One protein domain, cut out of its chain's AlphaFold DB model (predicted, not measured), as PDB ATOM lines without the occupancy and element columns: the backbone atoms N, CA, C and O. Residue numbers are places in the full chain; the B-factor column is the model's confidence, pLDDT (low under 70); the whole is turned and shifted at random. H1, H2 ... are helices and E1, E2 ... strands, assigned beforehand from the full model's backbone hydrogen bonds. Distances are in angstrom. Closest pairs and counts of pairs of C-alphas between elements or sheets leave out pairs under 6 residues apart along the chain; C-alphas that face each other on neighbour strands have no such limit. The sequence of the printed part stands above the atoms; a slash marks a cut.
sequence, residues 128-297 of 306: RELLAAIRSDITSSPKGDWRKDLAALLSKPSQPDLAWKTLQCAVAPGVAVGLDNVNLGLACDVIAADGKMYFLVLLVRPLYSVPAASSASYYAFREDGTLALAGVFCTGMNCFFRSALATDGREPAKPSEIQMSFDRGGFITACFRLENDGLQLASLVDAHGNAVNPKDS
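What this domain is: This is residues 128 to 297 of the 306 residues of an uncharacterized protein of Terrimicrobium sacchariphilum (UniProt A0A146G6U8). Two four-stranded sheets, E1 to E4 and E5 to E8, make a sandwich, face to face with their strands at 22 degrees. H3 packs along E3 and E4 on the far face of the first sheet, and the H1-H2 hairpin lies more loosely over that same face, while no named helix is on the second sheet. The printed part has 170 residues, with three named helices followed by eight named strands; both sheets are antiparallel in chain order, and the class is mixed, helices and strands. It is compact, with a radius of gyration of the C-alphas of 15.6 A and spans of 44 by 43 by 30 A.

Where its parts are: Find C-alpha 128 at (45.297, 84.282, 34.770); from there H1 runs 18.3 A to residue 140. Next come H2, residues 146 to 154, and H3, residues 160 to 169. Look for E1 from C-alpha 183 at (42.964, 74.676, 55.095) to residue 191, then E2, residues 197 to 206, 29.0 A long, E3, residues 214 to 221, and E4, residues 227 to 234. The second meander holds E5, residues 240 to 246, E6, residues 257 to 263, E7, residues 267 to 275, 25.4 A long, and E8, residues 278 to 286, ending at C-alpha 286 at (53.662, 87.854, 72.681).

How they stand to each other: H1 and H2 form a helical hairpin and touch at the C-alphas of Ile 134 and Trp 146, 5.4 A apart, at a shallow tilt of 24 degrees, opposite ways. H2 and H3 only just touch, only at the corner by their link, with 3 pairs of C-alphas within 8 A, the closest Leu 154 and Ala 163 at 5.5 A. The three helices lie on the same face of the sheet E1 to E4, giving two layers, helices on one face of a sheet; H3 runs along E4 at 8 degrees on the local plane, at a height over the sheet of 8.6 A. Every O i to N i+4 pair is within hydrogen-bond range in H1 and H2, and 5 of 6 in H3. Each sheet is strongly twisted and is a meander, each strand the antiparallel neighbour of the one before. Within hydrogen-bond range you will find N 190 and O 198 of E1 and E2, 2.8 A, N 203 and O 217 of E2 and E3, 2.8 A, N 220 and O 229 of E3 and E4, 2.8 A, N 259 and O 245 of E5 and E6, 2.8 A, N 260 and O 270 of E6 and E7, 2.8 A, and N 269 and O 285 of E7 and E8, 2.8 A. Between the sheets, the closest C-alphas of E1 and E5 are Leu 186 and Ala 244, 5.8 A; those of E4 and E8 are Leu 229 and Gly 278, 6.0 A.

The domain as a whole: The C-alphas of Pro 157 and His 288 are the farthest apart, 46.3 A. The printed part has no cut, and the one long link is H3 to E1, 13 residues. Mean pLDDT of the printed part is 79.5; 39 residues are under 70, among them 171 to 178 and 206 to 214.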
ATOM      1  N   ARG A 128      46.005  83.043  34.430       94.88
ATOM      2  CA  ARG A 128      45.297  84.282  34.770       94.88
ATOM      3  C   ARG A 128      43.817  84.044  35.067       94.88
ATOM      4  O   ARG A 128      43.299  84.596  36.033       94.88
ATOM      5  N   GLU A 129      43.141  83.244  34.244       94.81
ATOM      6  CA  GLU A 129      41.724  82.909  34.442       94.81
ATOM      7  C   GLU A 129      41.511  82.122  35.736       94.81
ATOM      8  O   GLU A 129      40.609  82.449  36.503       94.81
ATOM      9  N   LEU A 130      42.377  81.144  36.016       93.69
ATOM     10  CA  LEU A 130      42.341  80.378  37.264       93.69
ATOM     11  C   LEU A 130      42.582  81.271  38.484       93.69
ATOM     12  O   LEU A 130      41.826  81.213  39.448       93.69
ATOM     13  N   LEU A 131      43.589  82.150  38.435       94.06
ATOM     14  CA  LEU A 131      43.868  83.083  39.526       94.06
ATOM     15  C   LEU A 131      42.686  84.031  39.784       94.06
ATOM     16  O   LEU A 131      42.342  84.297  40.937       94.06
ATOM     17  N   ALA A 132      42.051  84.533  38.723       92.81
ATOM     18  CA  ALA A 132      40.868  85.379  38.834       92.81
ATOM     19  C   ALA A 132      39.674  84.628  39.451       92.81
ATOM     20  O   ALA A 132      38.984  85.190  40.304       92.81
ATOM     21  N   ALA A 133      39.466  83.362  39.072       91.31
ATOM     22  CA  ALA A 133      38.433  82.509  39.654       91.31
ATOM     23  C   ALA A 133      38.679  82.273  41.153       91.31
ATOM     24  O   ALA A 133      37.799  82.548  41.962       91.31
ATOM     25  N   ILE A 134      39.908  81.915  41.545       91.31
ATOM     26  CA  ILE A 134      40.301  81.734  42.954       91.31
ATOM     27  C   ILE A 134      40.031  83.009  43.770       91.31
ATOM     28  O   ILE A 134      39.440  82.948  44.848       91.31
ATOM     29  N   ARG A 135      40.432  84.180  43.255       90.12
ATOM     30  CA  ARG A 135      40.175  85.486  43.892       90.12
ATOM     31  C   ARG A 135      38.678  85.749  44.087       90.12
ATOM     32  O   ARG A 135      38.266  86.206  45.154       90.12
ATOM     33  N   SER A 136      37.866  85.458  43.073       86.06
ATOM     34  CA  SER A 136      36.407  85.614  43.125       86.06
ATOM     35  C   SER A 136      35.761  84.656  44.129       86.06
ATOM     36  O   SER A 136      34.913  85.059  44.925       86.06
ATOM     37  N   ASP A 137      36.178  83.394  44.142       83.25
ATOM     38  CA  ASP A 137      35.601  82.372  45.014       83.25
ATOM     39  C   ASP A 137      35.902  82.651  46.482       83.25
ATOM     40  O   ASP A 137      35.001  82.651  47.318       83.25
ATOM     41  N   ILE A 138      37.153  82.982  46.800       80.31
ATOM     42  CA  ILE A 138      37.583  83.247  48.176       80.31
ATOM     43  C   ILE A 138      36.891  84.491  48.752       80.31
ATOM     44  O   ILE A 138      36.562  84.518  49.938       80.31
ATOM     45  N   THR A 139      36.634  85.507  47.922       70.19
ATOM     46  CA  THR A 139      35.948  86.738  48.349       70.19
ATOM     47  C   THR A 139      34.433  86.572  48.480       70.19
ATOM     48  O   THR A 139      33.826  87.240  49.317       70.19
ATOM     49  N   SER A 140      33.813  85.690  47.692       61.25
ATOM     50  CA  SER A 140      32.355  85.501  47.669       61.25
ATOM     51  C   SER A 140      31.858  84.388  48.597       61.25
ATOM     52  O   SER A 140      30.751  84.487  49.131       61.25
ATOM     53  N   SER A 141      32.656  83.342  48.832       54.28
ATOM     54  CA  SER A 141      32.336  82.262  49.767       54.28
ATOM     55  C   SER A 141      33.595  81.491  50.198       54.28
ATOM     56  O   SER A 141      34.169  80.755  49.395       54.28
ATOM     57  N   PRO A 142      33.982  81.496  51.489       52.88
ATOM     58  CA  PRO A 142      35.130  80.718  51.975       52.88
ATOM     59  C   PRO A 142      34.944  79.185  51.881       52.88
ATOM     60  O   PRO A 142      35.845  78.431  52.243       52.88
ATOM     61  N   LYS A 143      33.782  78.709  51.399       53.69
ATOM     62  CA  LYS A 143      33.490  77.297  51.094       53.69
ATOM     63  C   LYS A 143      33.515  76.964  49.594       53.69
ATOM     64  O   LYS A 143      33.161  75.841  49.248       53.69
ATOM     65  N   GLY A 144      33.857  77.919  48.723       56.56
ATOM     66  CA  GLY A 144      33.985  77.678  47.282       56.56
ATOM     67  C   GLY A 144      34.986  76.562  46.970       56.56
ATOM     68  O   GLY A 144      35.875  76.274  47.776       56.56
ATOM     69  N   ASP A 145      34.853  75.938  45.800       72.88
ATOM     70  CA  ASP A 145      35.749  74.877  45.319       72.88
ATOM     71  C   ASP A 145      37.084  75.453  44.792       72.88
ATOM     72  O   ASP A 145      37.607  75.069  43.748       72.88
ATOM     73  N   TRP A 146      37.669  76.397  45.542       84.62
ATOM     74  CA  TRP A 146      38.949  77.031  45.215       84.62
ATOM     75  C   TRP A 146      40.088  76.013  45.146       84.62
ATOM     76  O   TRP A 146      41.119  76.287  44.540       84.62
ATOM     77  N   ARG A 147      39.925  74.841  45.774       86.06
ATOM     78  CA  ARG A 147      40.918  73.763  45.766       86.06
ATOM     79  C   ARG A 147      41.128  73.228  44.362       86.06
ATOM     80  O   ARG A 147      42.277  73.070  43.966       86.06
ATOM     81  N   LYS A 148      40.056  72.995  43.603       85.38
ATOM     82  CA  LYS A 148      40.172  72.510  42.228       85.38
ATOM     83  C   LYS A 148      40.898  73.519  41.341       85.38
ATOM     84  O   LYS A 148      41.837  73.157  40.633       85.38
ATOM     85  N   ASP A 149      40.514  74.788  41.430       89.69
ATOM     86  CA  ASP A 149      41.129  75.851  40.635       89.69
ATOM     87  C   ASP A 149      42.578  76.124  41.060       89.69
ATOM     88  O   ASP A 149      43.441  76.347  40.210       89.69
ATOM     89  N   LEU A 150      42.881  76.034  42.358       90.12
ATOM     90  CA  LEU A 150      44.246  76.142  42.863       90.12
ATOM     91  C   LEU A 150      45.105  74.953  42.431       90.12
ATOM     92  O   LEU A 150      46.231  75.177  42.003       90.12
ATOM     93  N   ALA A 151      44.596  73.717  42.490       87.69
ATOM     94  CA  ALA A 151      45.304  72.554  41.956       87.69
ATOM     95  C   ALA A 151      45.657  72.790  40.487       87.69
ATOM     96  O   ALA A 151      46.830  72.753  40.136       87.69
ATOM     97  N   ALA A 152      44.672  73.153  39.661       88.81
ATOM     98  CA  ALA A 152      44.873  73.455  38.247       88.81
ATOM     99  C   ALA A 152      45.884  74.591  37.997       88.81
ATOM    100  O   ALA A 152      46.623  74.556  37.009       88.81
ATOM    101  N   LEU A 153      45.928  75.604  38.870       91.31
ATOM    102  CA  LEU A 153      46.896  76.697  38.784       91.31
ATOM    103  C   LEU A 153      48.317  76.217  39.113       91.31
ATOM    104  O   LEU A 153      49.240  76.474  38.341       91.31
ATOM    105  N   LEU A 154      48.483  75.470  40.210       89.44
ATOM    106  CA  LEU A 154      49.760  74.877  40.629       89.44
ATOM    107  C   LEU A 154      50.297  73.854  39.609       89.44
ATOM    108  O   LEU A 154      51.505  73.643  39.512       89.44
ATOM    109  N   SER A 155      49.403  73.242  38.833       86.69
ATOM    110  CA  SER A 155      49.683  72.291  37.751       86.69
ATOM    111  C   SER A 155      50.146  72.923  36.437       86.69
ATOM    112  O   SER A 155      50.457  72.205  35.487       86.69
ATOM    113  N   LYS A 156      50.181  74.258  36.314       88.44
ATOM    114  CA  LYS A 156      50.559  74.876  35.035       88.44
ATOM    115  C   LYS A 156      52.003  74.541  34.651       88.44
ATOM    116  O   LYS A 156      52.862  74.589  35.523       88.44
ATOM    117  N   PRO A 157      52.313  74.288  33.360       72.31
ATOM    118  CA  PRO A 157      53.569  73.652  32.927       72.31
ATOM    119  C   PRO A 157      54.877  74.298  33.406       72.31
ATOM    120  O   PRO A 157      55.904  73.634  33.473       72.31
ATOM    121  N   SER A 158      54.870  75.592  33.734       68.31
ATOM    122  CA  SER A 158      56.050  76.308  34.231       68.31
ATOM    123  C   SER A 158      56.239  76.230  35.752       68.31
ATOM    124  O   SER A 158      57.164  76.847  36.273       68.31
ATOM    125  N   GLN A 159      55.337  75.564  36.474       71.38
ATOM    126  CA  GLN A 159      55.186  75.682  37.923       71.38
ATOM    127  C   GLN A 159      55.283  74.373  38.733       71.38
ATOM    128  O   GLN A 159      55.462  74.508  39.946       71.38
ATOM    129  N   PRO A 160      55.223  73.133  38.185       69.69
ATOM    130  CA  PRO A 160      54.926  71.971  39.021       69.69
ATOM    131  C   PRO A 160      56.064  71.617  39.983       69.69
ATOM    132  O   PRO A 160      55.810  71.350  41.156       69.69
ATOM    133  N   ASP A 161      57.317  71.724  39.536       75.25
ATOM    134  CA  ASP A 161      58.491  71.452  40.371       75.25
ATOM    135  C   ASP A 161      58.588  72.397  41.577       75.25
ATOM    136  O   ASP A 161      58.999  71.965  42.649       75.25
ATOM    137  N   LEU A 162      58.203  73.670  41.442       82.38
ATOM    138  CA  LEU A 162      58.209  74.609  42.569       82.38
ATOM    139  C   LEU A 162      56.938  74.452  43.413       82.38
ATOM    140  O   LEU A 162      57.009  74.364  44.639       82.38
ATOM    141  N   ALA A 163      55.777  74.392  42.766       86.31
ATOM    142  CA  ALA A 163      54.472  74.346  43.407       86.31
ATOM    143  C   ALA A 163      54.252  73.051  44.198       86.31
ATOM    144  O   ALA A 163      54.081  73.074  45.418       86.31
ATOM    145  N   TRP A 164      54.289  71.906  43.518       81.12
ATOM    146  CA  TRP A 164      53.940  70.620  44.113       81.12
ATOM    147  C   TRP A 164      55.018  70.111  45.062       81.12
ATOM    148  O   TRP A 164      54.686  69.541  46.097       81.12
ATOM    149  N   LYS A 165      56.297  70.411  44.804       78.75
ATOM    150  CA  LYS A 165      57.369  70.138  45.774       78.75
ATOM    151  C   LYS A 165      57.191  70.948  47.054       78.75
ATOM    152  O   LYS A 165      57.347  70.387  48.132       78.75
ATOM    153  N   THR A 166      56.821  72.229  46.965       81.75
ATOM    154  CA  THR A 166      56.496  73.040  48.155       81.75
ATOM    155  C   THR A 166      55.336  72.416  48.920       81.75
ATOM    156  O   THR A 166      55.427  72.206  50.131       81.75
ATOM    157  N   LEU A 167      54.267  72.054  48.206       80.75
ATOM    158  CA  LEU A 167      53.099  71.417  48.797       80.75
ATOM    159  C   LEU A 167      53.486  70.114  49.513       80.75
ATOM    160  O   LEU A 167      53.059  69.905  50.648       80.75
ATOM    161  N   GLN A 168      54.332  69.290  48.893       75.31
ATOM    162  CA  GLN A 168      54.845  68.036  49.443       75.31
ATOM    163  C   GLN A 168      55.764  68.251  50.652       75.31
ATOM    164  O   GLN A 168      55.634  67.549  51.649       75.31
ATOM    165  N   CYS A 169      56.679  69.223  50.600       73.75
ATOM    166  CA  CYS A 169      57.595  69.542  51.698       73.75
ATOM    167  C   CYS A 169      56.866  70.048  52.945       73.75
ATOM    168  O   CYS A 169      57.363  69.880  54.056       73.75
ATOM    169  N   ALA A 170      55.682  70.644  52.781       72.88
ATOM    170  CA  ALA A 170      54.837  71.019  53.907       72.88
ATOM    171  C   ALA A 170      54.184  69.799  54.581       72.88
ATOM    172  O   ALA A 170      53.480  69.964  55.570       72.88
ATOM    173  N   VAL A 171      54.359  68.582  54.072       68.44
ATOM    174  CA  VAL A 171      53.712  67.378  54.598       68.44
ATOM    175  C   VAL A 171      54.729  66.521  55.339       68.44
ATOM    176  O   VAL A 171      55.849  66.321  54.873       68.44
ATOM    177  N   ALA A 172      54.348  66.014  56.515       60.09
ATOM    178  CA  ALA A 172      55.169  65.040  57.223       60.09
ATOM    179  C   ALA A 172      55.349  63.772  56.365       60.09
ATOM    180  O   ALA A 172      54.409  63.373  55.671       60.09
ATOM    181  N   PRO A 173      56.513  63.100  56.429       55.38
ATOM    182  CA  PRO A 173      56.703  61.822  55.754       55.38
ATOM    183  C   PRO A 173      55.567  60.847  56.093       55.38
ATOM    184  O   PRO A 173      55.219  60.688  57.264       55.38
ATOM    185  N   GLY A 174      54.984  60.212  55.077       50.88
ATOM    186  CA  GLY A 174      53.903  59.241  55.259       50.88
ATOM    187  C   GLY A 174      52.476  59.802  55.270       50.88
ATOM    188  O   GLY A 174      51.543  59.044  55.520       50.88
ATOM    189  N   VAL A 175      52.278  61.096  55.004       58.94
ATOM    190  CA  VAL A 175      50.942  61.697  54.880       58.94
ATOM    191  C   VAL A 175      50.640  62.020  53.413       58.94
ATOM    192  O   VAL A 175      51.474  62.580  52.705       58.94
ATOM    193  N   ALA A 176      49.424  61.680  52.981       59.34
ATOM    194  CA  ALA A 176      48.910  61.966  51.647       59.34
ATOM    195  C   ALA A 176      48.925  63.469  51.325       59.34
ATOM    196  O   ALA A 176      48.449  64.305  52.105       59.34
ATOM    197  N   VAL A 177      49.416  63.814  50.141       62.56
ATOM    198  CA  VAL A 177      49.547  65.181  49.630       62.56
ATOM    199  C   VAL A 177      48.415  65.459  48.664       62.56
ATOM    200  O   VAL A 177      48.475  65.216  47.470       62.56
ATOM    201  N   GLY A 178      47.354  66.028  49.214       64.00
ATOM    202  CA  GLY A 178      46.269  66.625  48.448       64.00
ATOM    203  C   GLY A 178      45.911  67.987  49.023       64.00
ATOM    204  O   GLY A 178      46.272  68.301  50.165       64.00
ATOM    205  N   LEU A 179      45.190  68.789  48.239       70.00
ATOM    206  CA  LEU A 179      44.552  70.010  48.738       70.00
ATOM    207  C   LEU A 179      43.346  69.701  49.643       70.00
ATOM    208  O   LEU A 179      42.915  70.558  50.412       70.00
ATOM    209  N   ASP A 180      42.846  68.468  49.629       71.31
ATOM    210  CA  ASP A 180      41.739  68.033  50.491       71.31
ATOM    211  C   ASP A 180      42.121  68.034  51.978       71.31
ATOM    212  O   ASP A 180      41.279  68.256  52.845       71.31
ATOM    213  N   ASN A 181      43.417  67.888  52.270       70.00
ATOM    214  CA  ASN A 181      43.971  67.866  53.624       70.00
ATOM    215  C   ASN A 181      44.593  69.210  54.044       70.00
ATOM    216  O   ASN A 181      45.387  69.256  54.988       70.00
ATOM    217  N   VAL A 182      44.295  70.305  53.332       78.56
ATOM    218  CA  VAL A 182      44.782  71.651  53.678       78.56
ATOM    219  C   VAL A 182      43.631  72.617  53.919       78.56
ATOM    220  O   VAL A 182      42.577  72.546  53.282       78.56
ATOM    221  N   ASN A 183      43.858  73.560  54.826       82.81
ATOM    222  CA  ASN A 183      42.964  74.676  55.095       82.81
ATOM    223  C   ASN A 183      43.529  75.950  54.471       82.81
ATOM    224  O   ASN A 183      44.738  76.172  54.483       82.81
ATOM    225  N   LEU A 184      42.652  76.811  53.964       86.31
ATOM    226  CA  LEU A 184      43.050  78.147  53.541       86.31
ATOM    227  C   LEU A 184      43.304  79.003  54.788       86.31
ATOM    228  O   LEU A 184      42.377  79.269  55.549       86.31
ATOM    229  N   GLY A 185      44.558  79.396  55.011       87.56
ATOM    230  CA  GLY A 185      44.945  80.267  56.123       87.56
ATOM    231  C   GLY A 185      44.813  81.751  55.785       87.56
ATOM    232  O   GLY A 185      44.371  82.533  56.621       87.56
ATOM    233  N   LEU A 186      45.190  82.129  54.562       90.00
ATOM    234  CA  LEU A 186      45.089  83.488  54.030       90.00
ATOM    235  C   LEU A 186      45.062  83.431  52.504       90.00
ATOM    236  O   LEU A 186      45.776  82.631  51.903       90.00
ATOM    237  N   ALA A 187      44.280  84.301  51.879       91.69
ATOM    238  CA  ALA A 187      44.414  84.596  50.462       91.69
ATOM    239  C   ALA A 187      44.065  86.060  50.205       91.69
ATOM    240  O   ALA A 187      42.942  86.486  50.474       91.69
ATOM    241  N   CYS A 188      45.038  86.836  49.739       90.44
ATOM    242  CA  CYS A 188      44.885  88.275  49.553       90.44
ATOM    243  C   CYS A 188      45.958  88.842  48.625       90.44
ATOM    244  O   CYS A 188      47.007  88.234  48.408       90.44
ATOM    245  N   ASP A 189      45.714  90.049  48.127       91.69
ATOM    246  CA  ASP A 189      46.751  90.837  47.477       91.69
ATOM    247  C   ASP A 189      47.722  91.414  48.515       91.69
ATOM    248  O   ASP A 189      47.318  91.868  49.586       91.69
ATOM    249  N   VAL A 190      49.015  91.376  48.197       91.62
ATOM    250  CA  VAL A 190      50.107  91.902  49.022       91.62
ATOM    251  C   VAL A 190      51.107  92.657  48.153       91.62
ATOM    252  O   VAL A 190      51.322  92.313  46.990       91.62
ATOM    253  N   ILE A 191      51.746  93.677  48.720       91.56
ATOM    254  CA  ILE A 191      52.872  94.379  48.093       91.56
ATOM    255  C   ILE A 191      54.166  93.796  48.665       91.56
ATOM    256  O   ILE A 191      54.370  93.829  49.878       91.56
ATOM    257  N   ALA A 192      55.029  93.252  47.809       90.75
ATOM    258  CA  ALA A 192      56.334  92.737  48.220       90.75
ATOM    259  C   ALA A 192      57.368  93.860  48.408       90.75
ATOM    260  O   ALA A 192      57.130  95.022  48.073       90.75
ATOM    261  N   ALA A 193      58.552  93.506  48.906       88.19
ATOM    262  CA  ALA A 193      59.669  94.427  49.108       88.19
ATOM    263  C   ALA A 193      60.172  95.109  47.827       88.19
ATOM    264  O   ALA A 193      60.681  96.228  47.880       88.19
ATOM    265  N   ASP A 194      59.984  94.475  46.667       87.81
ATOM    266  CA  ASP A 194      60.290  95.058  45.357       87.81
ATOM    267  C   ASP A 194      59.217  96.047  44.855       87.81
ATOM    268  O   ASP A 194      59.322  96.562  43.740       87.81
ATOM    269  N   GLY A 195      58.178  96.301  45.658       87.44
ATOM    270  CA  GLY A 195      57.051  97.171  45.332       87.44
ATOM    271  C   GLY A 195      56.040  96.552  44.366       87.44
ATOM    272  O   GLY A 195      55.068  97.218  44.005       87.44
ATOM    273  N   LYS A 196      56.230  95.300  43.931       89.25
ATOM    274  CA  LYS A 196      55.274  94.623  43.051       89.25
ATOM    275  C   LYS A 196      54.136  94.005  43.852       89.25
ATOM    276  O   LYS A 196      54.300  93.571  44.992       89.25
ATOM    277  N   MET A 197      52.976  93.944  43.210       91.25
ATOM    278  CA  MET A 197      51.790  93.299  43.754       91.25
ATOM    279  C   MET A 197      51.808  91.801  43.450       91.25
ATOM    280  O   MET A 197      52.080  91.390  42.319       91.25
ATOM    281  N   TYR A 198      51.467  91.007  44.456       93.38
ATOM    282  CA  TYR A 198      51.299  89.565  44.361       93.38
ATOM    283  C   TYR A 198      49.965  89.161  44.977       93.38
ATOM    284  O   TYR A 198      49.524  89.765  45.950       93.38
ATOM    285  N   PHE A 199      49.353  88.103  44.457       94.00
ATOM    286  CA  PHE A 199      48.329  87.372  45.188       94.00
ATOM    287  C   PHE A 199      49.007  86.300  46.031       94.00
ATOM    288  O   PHE A 199      49.587  85.356  45.487       94.00
ATOM    289  N   LEU A 200      48.959  86.456  47.347       94.00
ATOM    290  CA  LEU A 200      49.502  85.489  48.285       94.00
ATOM    291  C   LEU A 200      48.409  84.503  48.678       94.00
ATOM    292  O   LEU A 200      47.362  84.915  49.163       94.00
ATOM    293  N   VAL A 201      48.686  83.211  48.533       93.38
ATOM    294  CA  VAL A 201      47.869  82.114  49.055       93.38
ATOM    295  C   VAL A 201      48.677  81.389  50.120       93.38
ATOM    296  O   VAL A 201      49.764  80.897  49.838       93.38
ATOM    297  N   LEU A 202      48.136  81.294  51.328       91.25
ATOM    298  CA  LEU A 202      48.687  80.546  52.449       91.25
ATOM    299  C   LEU A 202      47.790  79.344  52.740       91.25
ATOM    300  O   LEU A 202      46.623  79.501  53.103       91.25
ATOM    301  N   LEU A 203      48.355  78.147  52.635       88.62
ATOM    302  CA  LEU A 203      47.692  76.888  52.948       88.62
ATOM    303  C   LEU A 203      48.287  76.314  54.226       88.62
ATOM    304  O   LEU A 203      49.491  76.085  54.304       88.62
ATOM    305  N   VAL A 204      47.437  76.059  55.210       84.19
ATOM    306  CA  VAL A 204      47.815  75.550  56.527       84.19
ATOM    307  C   VAL A 204      47.408  74.094  56.631       84.19
ATOM    308  O   VAL A 204      46.280  73.726  56.292       84.19
ATOM    309  N   ARG A 205      48.307  73.262  57.148       76.44
ATOM    310  CA  ARG A 205      48.027  71.864  57.449       76.44
ATOM    311  C   ARG A 205      48.105  71.595  58.944       76.44
ATOM    312  O   ARG A 205      49.136  71.872  59.562       76.44
ATOM    313  N   PRO A 206      47.064  70.983  59.526       63.78
ATOM    314  CA  PRO A 206      47.213  70.321  60.812       63.78
ATOM    315  C   PRO A 206      48.075  69.060  60.626       63.78
ATOM    316  O   PRO A 206      47.723  68.180  59.839       63.78
ATOM    317  N   LEU A 207      49.207  68.939  61.329       59.16
ATOM    318  CA  LEU A 207      49.982  67.692  61.327       59.16
ATOM    319  C   LEU A 207      49.376  66.733  62.357       59.16
ATOM    320  O   LEU A 207      49.686  66.782  63.541       59.16
ATOM    321  N   TYR A 208      48.487  65.847  61.905       47.97
ATOM    322  CA  TYR A 208      47.757  64.931  62.792       47.97
ATOM    323  C   TYR A 208      48.653  63.921  63.532       47.97
ATOM    324  O   TYR A 208      48.301  63.477  64.622       47.97
ATOM    325  N   SER A 209      49.805  63.554  62.960       47.41
ATOM    326  CA  SER A 209      50.727  62.555  63.525       47.41
ATOM    327  C   SER A 209      51.681  63.110  64.586       47.41
ATOM    328  O   SER A 209      52.279  62.336  65.332       47.41
ATOM    329  N   VAL A 210      51.800  64.436  64.689       48.38
ATOM    330  CA  VAL A 210      52.555  65.119  65.742       48.38
ATOM    331  C   VAL A 210      51.596  66.107  66.391       48.38
ATOM    332  O   VAL A 210      51.466  67.230  65.896       48.38
ATOM    333  N   PRO A 211      50.895  65.701  67.469       35.81
ATOM    334  CA  PRO A 211      50.034  66.600  68.213       35.81
ATOM    335  C   PRO A 211      50.796  67.894  68.475       35.81
ATOM    336  O   PRO A 211      51.867  67.874  69.080       35.81
ATOM    337  N   ALA A 212      50.239  68.992  67.964       38.38
ATOM    338  CA  ALA A 212      50.730  70.345  68.147       38.38
ATOM    339  C   ALA A 212      51.871  70.846  67.239       38.38
ATOM    340  O   ALA A 212      52.390  71.930  67.481       38.38
ATOM    341  N   ALA A 213      52.211  70.156  66.149       48.97
ATOM    342  CA  ALA A 213      52.933  70.780  65.036       48.97
ATOM    343  C   ALA A 213      51.945  71.225  63.938       48.97
ATOM    344  O   ALA A 213      50.998  70.508  63.615       48.97
ATOM    345  N   SER A 214      52.145  72.407  63.355       58.12
ATOM    346  CA  SER A 214      51.495  72.799  62.099       58.12
ATOM    347  C   SER A 214      52.569  73.107  61.061       58.12
ATOM    348  O   SER A 214      53.682  73.534  61.369       58.12
ATOM    349  N   SER A 215      52.244  72.879  59.804       74.81
ATOM    350  CA  SER A 215      53.050  73.356  58.690       74.81
ATOM    351  C   SER A 215      52.168  74.213  57.812       74.81
ATOM    352  O   SER A 215      50.950  74.021  57.738       74.81
ATOM    353  N   ALA A 216      52.773  75.173  57.138       81.06
ATOM    354  CA  ALA A 216      52.089  75.872  56.079       81.06
ATOM    355  C   ALA A 216      52.981  75.955  54.849       81.06
ATOM    356  O   ALA A 216      54.210  75.970  54.933       81.06
ATOM    357  N   SER A 217      52.330  76.018  53.700       87.88
ATOM    358  CA  SER A 217      52.942  76.383  52.432       87.88
ATOM    359  C   SER A 217      52.311  77.677  51.955       87.88
ATOM    360  O   SER A 217      51.088  77.814  52.048       87.88
ATOM    361  N   TYR A 218      53.102  78.588  51.404       91.50
ATOM    362  CA  TYR A 218      52.571  79.740  50.685       91.50
ATOM    363  C   TYR A 218      52.976  79.722  49.218       91.50
ATOM    364  O   TYR A 218      53.978  79.118  48.834       91.50
ATOM    365  N   TYR A 219      52.190  80.443  48.427       93.50
ATOM    366  CA  TYR A 219      52.360  80.638  46.996       93.50
ATOM    367  C   TYR A 219      52.070  82.103  46.684       93.50
ATOM    368  O   TYR A 219      51.011  82.613  47.048       93.50
ATOM    369  N   ALA A 220      53.008  82.787  46.038       94.19
ATOM    370  CA  ALA A 220      52.858  84.167  45.602       94.19
ATOM    371  C   ALA A 220      52.772  84.209  44.075       94.19
ATOM    372  O   ALA A 220      53.750  83.934  43.369       94.19
ATOM    373  N   PHE A 221      51.596  84.568  43.571       94.81
ATOM    374  CA  PHE A 221      51.313  84.660  42.143       94.81
ATOM    375  C   PHE A 221      51.361  86.107  41.672       94.81
ATOM    376  O   PHE A 221      50.897  87.017  42.359       94.81
ATOM    377  N   ARG A 222      51.894  86.325  40.473       93.38
ATOM    378  CA  ARG A 222      51.743  87.592  39.750       93.38
ATOM    379  C   ARG A 222      50.341  87.696  39.153       93.38
ATOM    380  O   ARG A 222      49.617  86.709  39.074       93.38
ATOM    381  N   GLU A 223      49.969  88.890  38.695       92.00
ATOM    382  CA  GLU A 223      48.643  89.162  38.113       92.00
ATOM    383  C   GLU A 223      48.298  88.255  36.914       92.00
ATOM    384  O   GLU A 223      47.135  87.931  36.684       92.00
ATOM    385  N   ASP A 224      49.304  87.812  36.162       93.25
ATOM    386  CA  ASP A 224      49.156  86.905  35.020       93.25
ATOM    387  C   ASP A 224      48.976  85.423  35.415       93.25
ATOM    388  O   ASP A 224      48.812  84.573  34.539       93.25
ATOM    389  N   GLY A 225      48.989  85.100  36.713       91.94
ATOM    390  CA  GLY A 225      48.927  83.731  37.230       91.94
ATOM    391  C   GLY A 225      50.283  83.023  37.299       91.94
ATOM    392  O   GLY A 225      50.343  81.849  37.668       91.94
ATOM    393  N   THR A 226      51.386  83.700  36.969       92.00
ATOM    394  CA  THR A 226      52.728  83.128  37.113       92.00
ATOM    395  C   THR A 226      53.080  82.987  38.593       92.00
ATOM    396  O   THR A 226      53.104  83.980  39.325       92.00
ATOM    397  N   LEU A 227      53.409  81.770  39.032       92.88
ATOM    398  CA  LEU A 227      53.986  81.531  40.355       92.88
ATOM    399  C   LEU A 227      55.393  82.134  40.423       92.88
ATOM    400  O   LEU A 227      56.293  81.706  39.702       92.88
ATOM    401  N   ALA A 228      55.576  83.139  41.277       91.62
ATOM    402  CA  ALA A 228      56.852  83.827  41.440       91.62
ATOM    403  C   ALA A 228      57.659  83.295  42.624       91.62
ATOM    404  O   ALA A 228      58.872  83.149  42.510       91.62
ATOM    405  N   LEU A 229      56.990  83.023  43.747       91.06
ATOM    406  CA  LEU A 229      57.610  82.512  44.968       91.06
ATOM    407  C   LEU A 229      56.708  81.446  45.582       91.06
ATOM    408  O   LEU A 229      55.485  81.582  45.578       91.06
ATOM    409  N   ALA A 230      57.311  80.407  46.140       90.81
ATOM    410  CA  ALA A 230      56.622  79.430  46.965       90.81
ATOM    411  C   ALA A 230      57.580  78.928  48.036       90.81
ATOM    412  O   ALA A 230      58.774  78.777  47.782       90.81
ATOM    413  N   GLY A 231      57.059  78.656  49.220       87.06
ATOM    414  CA  GLY A 231      57.884  78.178  50.314       87.06
ATOM    415  C   GLY A 231      57.065  77.518  51.398       87.06
ATOM    416  O   GLY A 231      55.837  77.622  51.444       87.06
ATOM    417  N   VAL A 232      57.771  76.817  52.272       81.19
ATOM    418  CA  VAL A 232      57.187  76.192  53.453       81.19
ATOM    419  C   VAL A 232      57.679  76.908  54.696       81.19
ATOM    420  O   VAL A 232      58.805  77.405  54.729       81.19
ATOM    421  N   PHE A 233      56.856  76.933  55.733       76.06
ATOM    422  CA  PHE A 233      57.325  77.209  57.081       76.06
ATOM    423  C   PHE A 233      56.748  76.175  58.041       76.06
ATOM    424  O   PHE A 233      55.594  75.747  57.932       76.06
ATOM    425  N   CYS A 234      57.590  75.738  58.969       68.38
ATOM    426  CA  CYS A 234      57.189  74.892  60.079       68.38
ATOM    427  C   CYS A 234      56.859  75.807  61.253       68.38
ATOM    428  O   CYS A 234      57.642  76.704  61.559       68.38
ATOM    429  N   THR A 235      55.722  75.594  61.913       64.06
ATOM    430  CA  THR A 235      55.372  76.399  63.090       64.06
ATOM    431  C   THR A 235      56.116  75.948  64.347       64.06
ATOM    432  O   THR A 235      56.041  76.610  65.373       64.06
ATOM    433  N   GLY A 236      56.861  74.841  64.277       59.72
ATOM    434  CA  GLY A 236      57.518  74.231  65.427       59.72
ATOM    435  C   GLY A 236      56.579  73.319  66.223       59.72
ATOM    436  O   GLY A 236      55.379  73.213  65.955       59.72
ATOM    437  N   MET A 237      57.143  72.607  67.199       62.41
ATOM    438  CA  MET A 237      56.382  71.718  68.078       62.41
ATOM    439  C   MET A 237      55.591  72.539  69.107       62.41
ATOM    440  O   MET A 237      56.103  73.490  69.691       62.41
ATOM    441  N   ASN A 238      54.353  72.137  69.374       64.56
ATOM    442  CA  ASN A 238      53.412  72.834  70.250       64.56
ATOM    443  C   ASN A 238      52.949  74.223  69.794       64.56
ATOM    444  O   ASN A 238      52.520  75.003  70.632       64.56
ATOM    445  N   CYS A 239      52.988  74.523  68.495       72.12
ATOM    446  CA  CYS A 239      52.585  75.809  67.938       72.12
ATOM    447  C   CYS A 239      51.452  75.641  66.912       72.12
ATOM    448  O   CYS A 239      51.649  75.110  65.814       72.12
ATOM    449  N   PHE A 240      50.252  76.100  67.263       77.38
ATOM    450  CA  PHE A 240      49.055  75.970  66.432       77.38
ATOM    451  C   PHE A 240      48.760  77.259  65.680       77.38
ATOM    452  O   PHE A 240      48.525  78.289  66.306       77.38
ATOM    453  N   PHE A 241      48.676  77.192  64.351       82.56
ATOM    454  CA  PHE A 241      48.162  78.308  63.559       82.56
ATOM    455  C   PHE A 241      46.704  78.605  63.935       82.56
ATOM    456  O   PHE A 241      45.866  77.701  63.977       82.56
ATOM    457  N   ARG A 242      46.393  79.877  64.200       85.50
ATOM    458  CA  ARG A 242      45.036  80.335  64.533       85.50
ATOM    459  C   ARG A 242      44.418  81.156  63.416       85.50
ATOM    460  O   ARG A 242      43.278  80.908  63.035       85.50
ATOM    461  N   SER A 243      45.165  82.121  62.904       86.88
ATOM    462  CA  SER A 243      44.678  83.057  61.897       86.88
ATOM    463  C   SER A 243      45.841  83.752  61.216       86.88
ATOM    464  O   SER A 243      46.917  83.886  61.796       86.88
ATOM    465  N   ALA A 244      45.593  84.258  60.015       89.94
ATOM    466  CA  ALA A 244      46.478  85.195  59.358       89.94
ATOM    467  C   ALA A 244      45.675  86.345  58.755       89.94
ATOM    468  O   ALA A 244      44.513  86.184  58.380       89.94
ATOM    469  N   LEU A 245      46.310  87.504  58.674       90.69
ATOM    470  CA  LEU A 245      45.796  88.689  58.006       90.69
ATOM    471  C   LEU A 245      46.958  89.425  57.348       90.69
ATOM    472  O   LEU A 245      48.077  89.410  57.857       90.69
ATOM    473  N   ALA A 246      46.698  90.080  56.226       88.88
ATOM    474  CA  ALA A 246      47.639  91.023  55.644       88.88
ATOM    475  C   ALA A 246      47.150  92.441  55.920       88.88
ATOM    476  O   ALA A 246      45.964  92.744  55.782       88.88
ATOM    477  N   THR A 247      48.071  93.311  56.314       81.56
ATOM    478  CA  THR A 247      47.802  94.744  56.365       81.56
ATOM    479  C   THR A 247      47.849  95.317  54.954       81.56
ATOM    480  O   THR A 247      48.731  95.009  54.146       81.56
ATOM    481  N   ASP A 248      46.850  96.143  54.653       62.47
ATOM    482  CA  ASP A 248      46.707  96.785  53.357       62.47
ATOM    483  C   ASP A 248      47.846  97.801  53.177       62.47
ATOM    484  O   ASP A 248      47.895  98.829  53.855       62.47
ATOM    485  N   GLY A 249      48.764  97.535  52.244       51.66
ATOM    486  CA  GLY A 249      49.872  98.429  51.883       51.66
ATOM    487  C   GLY A 249      49.415  99.664  51.096       51.66
ATOM    488  O   GLY A 249      50.116 100.125  50.206       51.66
ATOM    489  N   ARG A 250      48.210 100.196  51.362       49.34
ATOM    490  CA  ARG A 250      47.595 101.293  50.585       49.34
ATOM    491  C   ARG A 250      48.330 102.632  50.709       49.34
ATOM    492  O   ARG A 250      47.982 103.574  50.000       49.34
ATOM    493  N   GLU A 251      49.359 102.721  51.549       52.94
ATOM    494  CA  GLU A 251      50.432 103.696  51.353       52.94
ATOM    495  C   GLU A 251      51.433 103.114  50.337       52.94
ATOM    496  O   GLU A 251      52.139 102.167  50.686       52.94
ATOM    497  N   PRO A 252      51.546 103.663  49.111       53.25
ATOM    498  CA  PRO A 252      52.236 103.037  47.969       53.25
ATOM    499  C   PRO A 252      53.773 102.911  48.091       53.25
ATOM    500  O   PRO A 252      54.472 102.828  47.086       53.25
ATOM    501  N   ALA A 253      54.326 102.901  49.305       58.50
ATOM    502  CA  ALA A 253      55.759 102.844  49.575       58.50
ATOM    503  C   ALA A 253      56.161 101.847  50.679       58.50
ATOM    504  O   ALA A 253      57.343 101.788  51.019       58.50
ATOM    505  N   LYS A 254      55.228 101.082  51.266       77.38
ATOM    506  CA  LYS A 254      55.557 100.094  52.306       77.38
ATOM    507  C   LYS A 254      55.122  98.687  51.890       77.38
ATOM    508  O   LYS A 254      53.968  98.523  51.495       77.38
ATOM    509  N   PRO A 255      56.008  97.681  52.004       86.00
ATOM    510  CA  PRO A 255      55.626  96.286  51.823       86.00
ATOM    511  C   PRO A 255      54.492  95.911  52.778       86.00
ATOM    512  O   PRO A 255      54.467  96.370  53.925       86.00
ATOM    513  N   SER A 256      53.572  95.071  52.309       90.19
ATOM    514  CA  SER A 256      52.511  94.516  53.143       90.19
ATOM    515  C   SER A 256      53.115  93.697  54.279       90.19
ATOM    516  O   SER A 256      54.004  92.871  54.063       90.19
ATOM    517  N   GLU A 257      52.596  93.891  55.487       91.44
ATOM    518  CA  GLU A 257      52.918  93.030  56.620       91.44
ATOM    519  C   GLU A 257      51.852  91.945  56.750       91.44
ATOM    520  O   GLU A 257      50.657  92.242  56.831       91.44
ATOM    521  N   ILE A 258      52.299  90.694  56.767       92.00
ATOM    522  CA  ILE A 258      51.466  89.503  56.901       92.00
ATOM    523  C   ILE A 258      51.580  89.034  58.346       92.00
ATOM    524  O   ILE A 258      52.596  88.476  58.752       92.00
ATOM    525  N   GLN A 259      50.545  89.277  59.135       91.56
ATOM    526  CA  GLN A 259      50.495  88.886  60.535       91.56
ATOM    527  C   GLN A 259      49.875  87.501  60.649       91.56
ATOM    528  O   GLN A 259      48.794  87.247  60.119       91.56
ATOM    529  N   MET A 260      50.555  86.605  61.352       89.62
ATOM    530  CA  MET A 260      50.092  85.255  61.637       89.62
ATOM    531  C   MET A 260      50.068  85.050  63.145       89.62
ATOM    532  O   MET A 260      51.069  85.270  63.825       89.62
ATOM    533  N   SER A 261      48.925  84.626  63.670       88.50
ATOM    534  CA  SER A 261      48.756  84.340  65.090       88.50
ATOM    535  C   SER A 261      48.852  82.847  65.339       88.50
ATOM    536  O   SER A 261      48.202  82.043  64.662       88.50
ATOM    537  N   PHE A 262      49.619  82.493  66.362       85.81
ATOM    538  CA  PHE A 262      49.812  81.126  66.802       85.81
ATOM    539  C   PHE A 262      49.517  80.975  68.293       85.81
ATOM    540  O   PHE A 262      49.643  81.919  69.071       85.81
ATOM    541  N   ASP A 263      49.133  79.768  68.692       82.69
ATOM    542  CA  ASP A 263      48.981  79.372  70.090       82.69
ATOM    543  C   ASP A 263      50.068  78.358  70.463       82.69
ATOM    544  O   ASP A 263      50.157  77.293  69.850       82.69
ATOM    545  N   ARG A 264      50.890  78.711  71.457       74.06
ATOM    546  CA  ARG A 264      51.997  77.915  72.001       74.06
ATOM    547  C   ARG A 264      51.951  77.874  73.534       74.06
ATOM    548  O   ARG A 264      52.906  78.255  74.203       74.06
ATOM    549  N   GLY A 265      50.808  77.481  74.106       73.12
ATOM    550  CA  GLY A 265      50.576  77.609  75.557       73.12
ATOM    551  C   GLY A 265      50.411  79.073  75.994       73.12
ATOM    552  O   GLY A 265      50.626  79.414  77.155       73.12
ATOM    553  N   GLY A 266      50.061  79.923  75.029       76.88
ATOM    554  CA  GLY A 266      50.078  81.381  75.056       76.88
ATOM    555  C   GLY A 266      50.061  81.905  73.616       76.88
ATOM    556  O   GLY A 266      50.563  81.237  72.711       76.88
ATOM    557  N   PHE A 267      49.456  83.069  73.376       84.44
ATOM    558  CA  PHE A 267      49.366  83.621  72.023       84.44
ATOM    559  C   PHE A 267      50.655  84.339  71.631       84.44
ATOM    560  O   PHE A 267      51.185  85.138  72.403       84.44
ATOM    561  N   ILE A 268      51.118  84.074  70.414       87.25
ATOM    562  CA  ILE A 268      52.204  84.805  69.763       87.25
ATOM    563  C   ILE A 268      51.745  85.264  68.383       87.25
ATOM    564  O   ILE A 268      51.019  84.550  67.689       87.25
ATOM    565  N   THR A 269      52.182  86.448  67.978       89.44
ATOM    566  CA  THR A 269      51.942  86.990  66.641       89.44
ATOM    567  C   THR A 269      53.278  87.156  65.942       89.44
ATOM    568  O   THR A 269      54.146  87.887  66.416       89.44
ATOM    569  N   ALA A 270      53.440  86.466  64.818       88.31
ATOM    570  CA  ALA A 270      54.580  86.611  63.932       88.31
ATOM    571  C   ALA A 270      54.192  87.507  62.756       88.31
ATOM    572  O   ALA A 270      53.184  87.267  62.088       88.31
ATOM    573  N   CYS A 271      54.995  88.529  62.499       90.00
ATOM    574  CA  CYS A 271      54.828  89.411  61.357       90.00
ATOM    575  C   CYS A 271      55.833  89.020  60.281       90.00
ATOM    576  O   CYS A 271      57.036  88.990  60.534       90.00
ATOM    577  N   PHE A 272      55.342  88.765  59.077       90.62
ATOM    578  CA  PHE A 272      56.141  88.404  57.917       90.62
ATOM    579  C   PHE A 272      56.063  89.471  56.830       90.62
ATOM    580  O   PHE A 272      55.100  90.239  56.753       90.62
ATOM    581  N   ARG A 273      57.061  89.476  55.949       91.00
ATOM    582  CA  ARG A 273      57.070  90.263  54.710       91.00
ATOM    583  C   ARG A 273      57.454  89.382  53.539       91.00
ATOM    584  O   ARG A 273      58.222  88.436  53.696       91.00
ATOM    585  N   LEU A 274      56.896  89.685  52.371       90.94
ATOM    586  CA  LEU A 274      57.296  89.033  51.133       90.94
ATOM    587  C   LEU A 274      58.510  89.773  50.562       90.94
ATOM    588  O   LEU A 274      58.376  90.862  50.003       90.94
ATOM    589  N   GLU A 275      59.684  89.192  50.745       90.62
ATOM    590  CA  GLU A 275      60.965  89.684  50.243       90.62
ATOM    591  C   GLU A 275      61.312  89.005  48.902       90.62
ATOM    592  O   GLU A 275      60.590  88.133  48.412       90.62
ATOM    593  N   ASN A 276      62.429  89.401  48.283       85.06
ATOM    594  CA  ASN A 276      62.857  88.862  46.982       85.06
ATOM    595  C   ASN A 276      63.117  87.347  46.995       85.06
ATOM    596  O   ASN A 276      63.044  86.702  45.950       85.06
ATOM    597  N   ASP A 277      63.459  86.798  48.155       82.44
ATOM    598  CA  ASP A 277      63.809  85.397  48.373       82.44
ATOM    599  C   ASP A 277      62.722  84.614  49.127       82.44
ATOM    600  O   ASP A 277      62.940  83.458  49.483       82.44
ATOM    601  N   GLY A 278      61.536  85.199  49.327       87.75
ATOM    602  CA  GLY A 278      60.396  84.516  49.932       87.75
ATOM    603  C   GLY A 278      59.790  85.255  51.118       87.75
ATOM    604  O   GLY A 278      59.976  86.453  51.316       87.75
ATOM    605  N   LEU A 279      58.991  84.527  51.891       88.38
ATOM    606  CA  LEU A 279      58.323  85.038  53.080       88.38
ATOM    607  C   LEU A 279      59.288  85.038  54.281       88.38
ATOM    608  O   LEU A 279      59.631  83.971  54.793       88.38
ATOM    609  N   GLN A 280      59.694  86.222  54.737       88.06
ATOM    610  CA  GLN A 280      60.691  86.413  55.798       88.06
ATOM    611  C   GLN A 280      60.049  86.879  57.102       88.06
ATOM    612  O   GLN A 280      59.125  87.700  57.079       88.06
ATOM    613  N   LEU A 281      60.537  86.374  58.239       86.75
ATOM    614  CA  LEU A 281      60.065  86.795  59.556       86.75
ATOM    615  C   LEU A 281      60.629  88.185  59.887       86.75
ATOM    616  O   LEU A 281      61.833  88.372  60.035       86.75
ATOM    617  N   ALA A 282      59.752  89.174  60.034       86.38
ATOM    618  CA  ALA A 282      60.128  90.548  60.358       86.38
ATOM    619  C   ALA A 282      60.135  90.810  61.871       86.38
ATOM    620  O   ALA A 282      61.008  91.515  62.379       86.38
ATOM    621  N   SER A 283      59.159  90.269  62.599       87.50
ATOM    622  CA  SER A 283      59.080  90.399  64.055       87.50
ATOM    623  C   SER A 283      58.212  89.309  64.676       87.50
ATOM    624  O   SER A 283      57.414  88.656  64.003       87.50
ATOM    625  N   LEU A 284      58.375  89.117  65.983       88.06
ATOM    626  CA  LEU A 284      57.582  88.200  66.789       88.06
ATOM    627  C   LEU A 284      57.223  88.898  68.100       88.06
ATOM    628  O   LEU A 284      58.102  89.446  68.769       88.06
ATOM    629  N   VAL A 285      55.943  88.883  68.461       88.81
ATOM    630  CA  VAL A 285      55.442  89.474  69.707       88.81
ATOM    631  C   VAL A 285      54.567  88.495  70.481       88.81
ATOM    632  O   VAL A 285      53.915  87.635  69.889       88.81
ATOM    633  N   ASP A 286      54.556  88.614  71.806       87.31
ATOM    634  CA  ASP A 286      53.662  87.854  72.681       87.31
ATOM    635  C   ASP A 286      52.243  88.461  72.734       87.31
ATOM    636  O   ASP A 286      51.946  89.489  72.119       87.31
ATOM    637  N   ALA A 287      51.358  87.837  73.513       84.75
ATOM    638  CA  ALA A 287      49.983  88.289  73.733       84.75
ATOM    639  C   ALA A 287      49.867  89.702  74.347       84.75
ATOM    640  O   ALA A 287      48.787  90.293  74.326       84.75
ATOM    641  N   HIS A 288      50.953  90.235  74.910       86.75
ATOM    642  CA  HIS A 288      51.033  91.562  75.514       86.75
ATOM    643  C   HIS A 288      51.737  92.583  74.605       86.75
ATOM    644  O   HIS A 288      51.858  93.748  74.980       86.75
ATOM    645  N   GLY A 289      52.178  92.167  73.413       84.69
ATOM    646  CA  GLY A 289      52.907  93.004  72.464       84.69
ATOM    647  C   GLY A 289      54.401  93.144  72.770       84.69
ATOM    648  O   GLY A 289      55.065  93.968  72.141       84.69
ATOM    649  N   ASN A 290      54.950  92.367  73.708       87.38
ATOM    650  CA  ASN A 290      56.386  92.377  73.970       87.38
ATOM    651  C   ASN A 290      57.117  91.592  72.884       87.38
ATOM    652  O   ASN A 290      56.663  90.528  72.467       87.38
ATOM    653  N   ALA A 291      58.277  92.092  72.463       87.75
ATOM    654  CA  ALA A 291      59.125  91.391  71.511       87.75
ATOM    655  C   ALA A 291      59.592  90.041  72.080       87.75
ATOM    656  O   ALA A 291      60.098  89.965  73.200       87.75
ATOM    657  N   VAL A 292      59.465  88.992  71.270       82.44
ATOM    658  CA  VAL A 292      59.959  87.646  71.564       82.44
ATOM    659  C   VAL A 292      61.136  87.365  70.640       82.44
ATOM    660  O   VAL A 292      61.086  87.650  69.446       82.44
ATOM    661  N   ASN A 293      62.215  86.801  71.177       76.12
ATOM    662  CA  ASN A 293      63.352  86.391  70.364       76.12
ATOM    663  C   ASN A 293      62.965  85.161  69.513       76.12
ATOM    664  O   ASN A 293      62.621  84.124  70.085       76.12
ATOM    665  N   PRO A 294      63.054  85.225  68.169       67.19
ATOM    666  CA  PRO A 294      62.666  84.115  67.295       67.19
ATOM    667  C   PRO A 294      63.397  82.804  67.604       67.19
ATOM    668  O   PRO A 294      62.809  81.728  67.496       67.19
ATOM    669  N   LYS A 295      64.648  82.883  68.083       66.38
ATOM    670  CA  LYS A 295      65.453  81.708  68.459       66.38
ATOM    671  C   LYS A 295      64.845  80.883  69.595       66.38
ATOM    672  O   LYS A 295      65.147  79.702  69.695       66.38
ATOM    673  N   ASP A 296      63.980  81.485  70.406       59.12
ATOM    674  CA  ASP A 296      63.332  80.828  71.545       59.12
ATOM    675  C   ASP A 296      61.962  80.223  71.157       59.12
ATOM    676  O   ASP A 296      61.271  79.605  71.977       59.12
ATOM    677  N   SER A 297      61.539  80.412  69.900       57.00
ATOM    678  CA  SER A 297      60.178  80.128  69.438       57.00
ATOM    679  C   SER A 297      60.027  78.921  68.512       57.00
ATOM    680  O   SER A 297      58.897  78.511  68.272       57.00
TER     681      SER A 297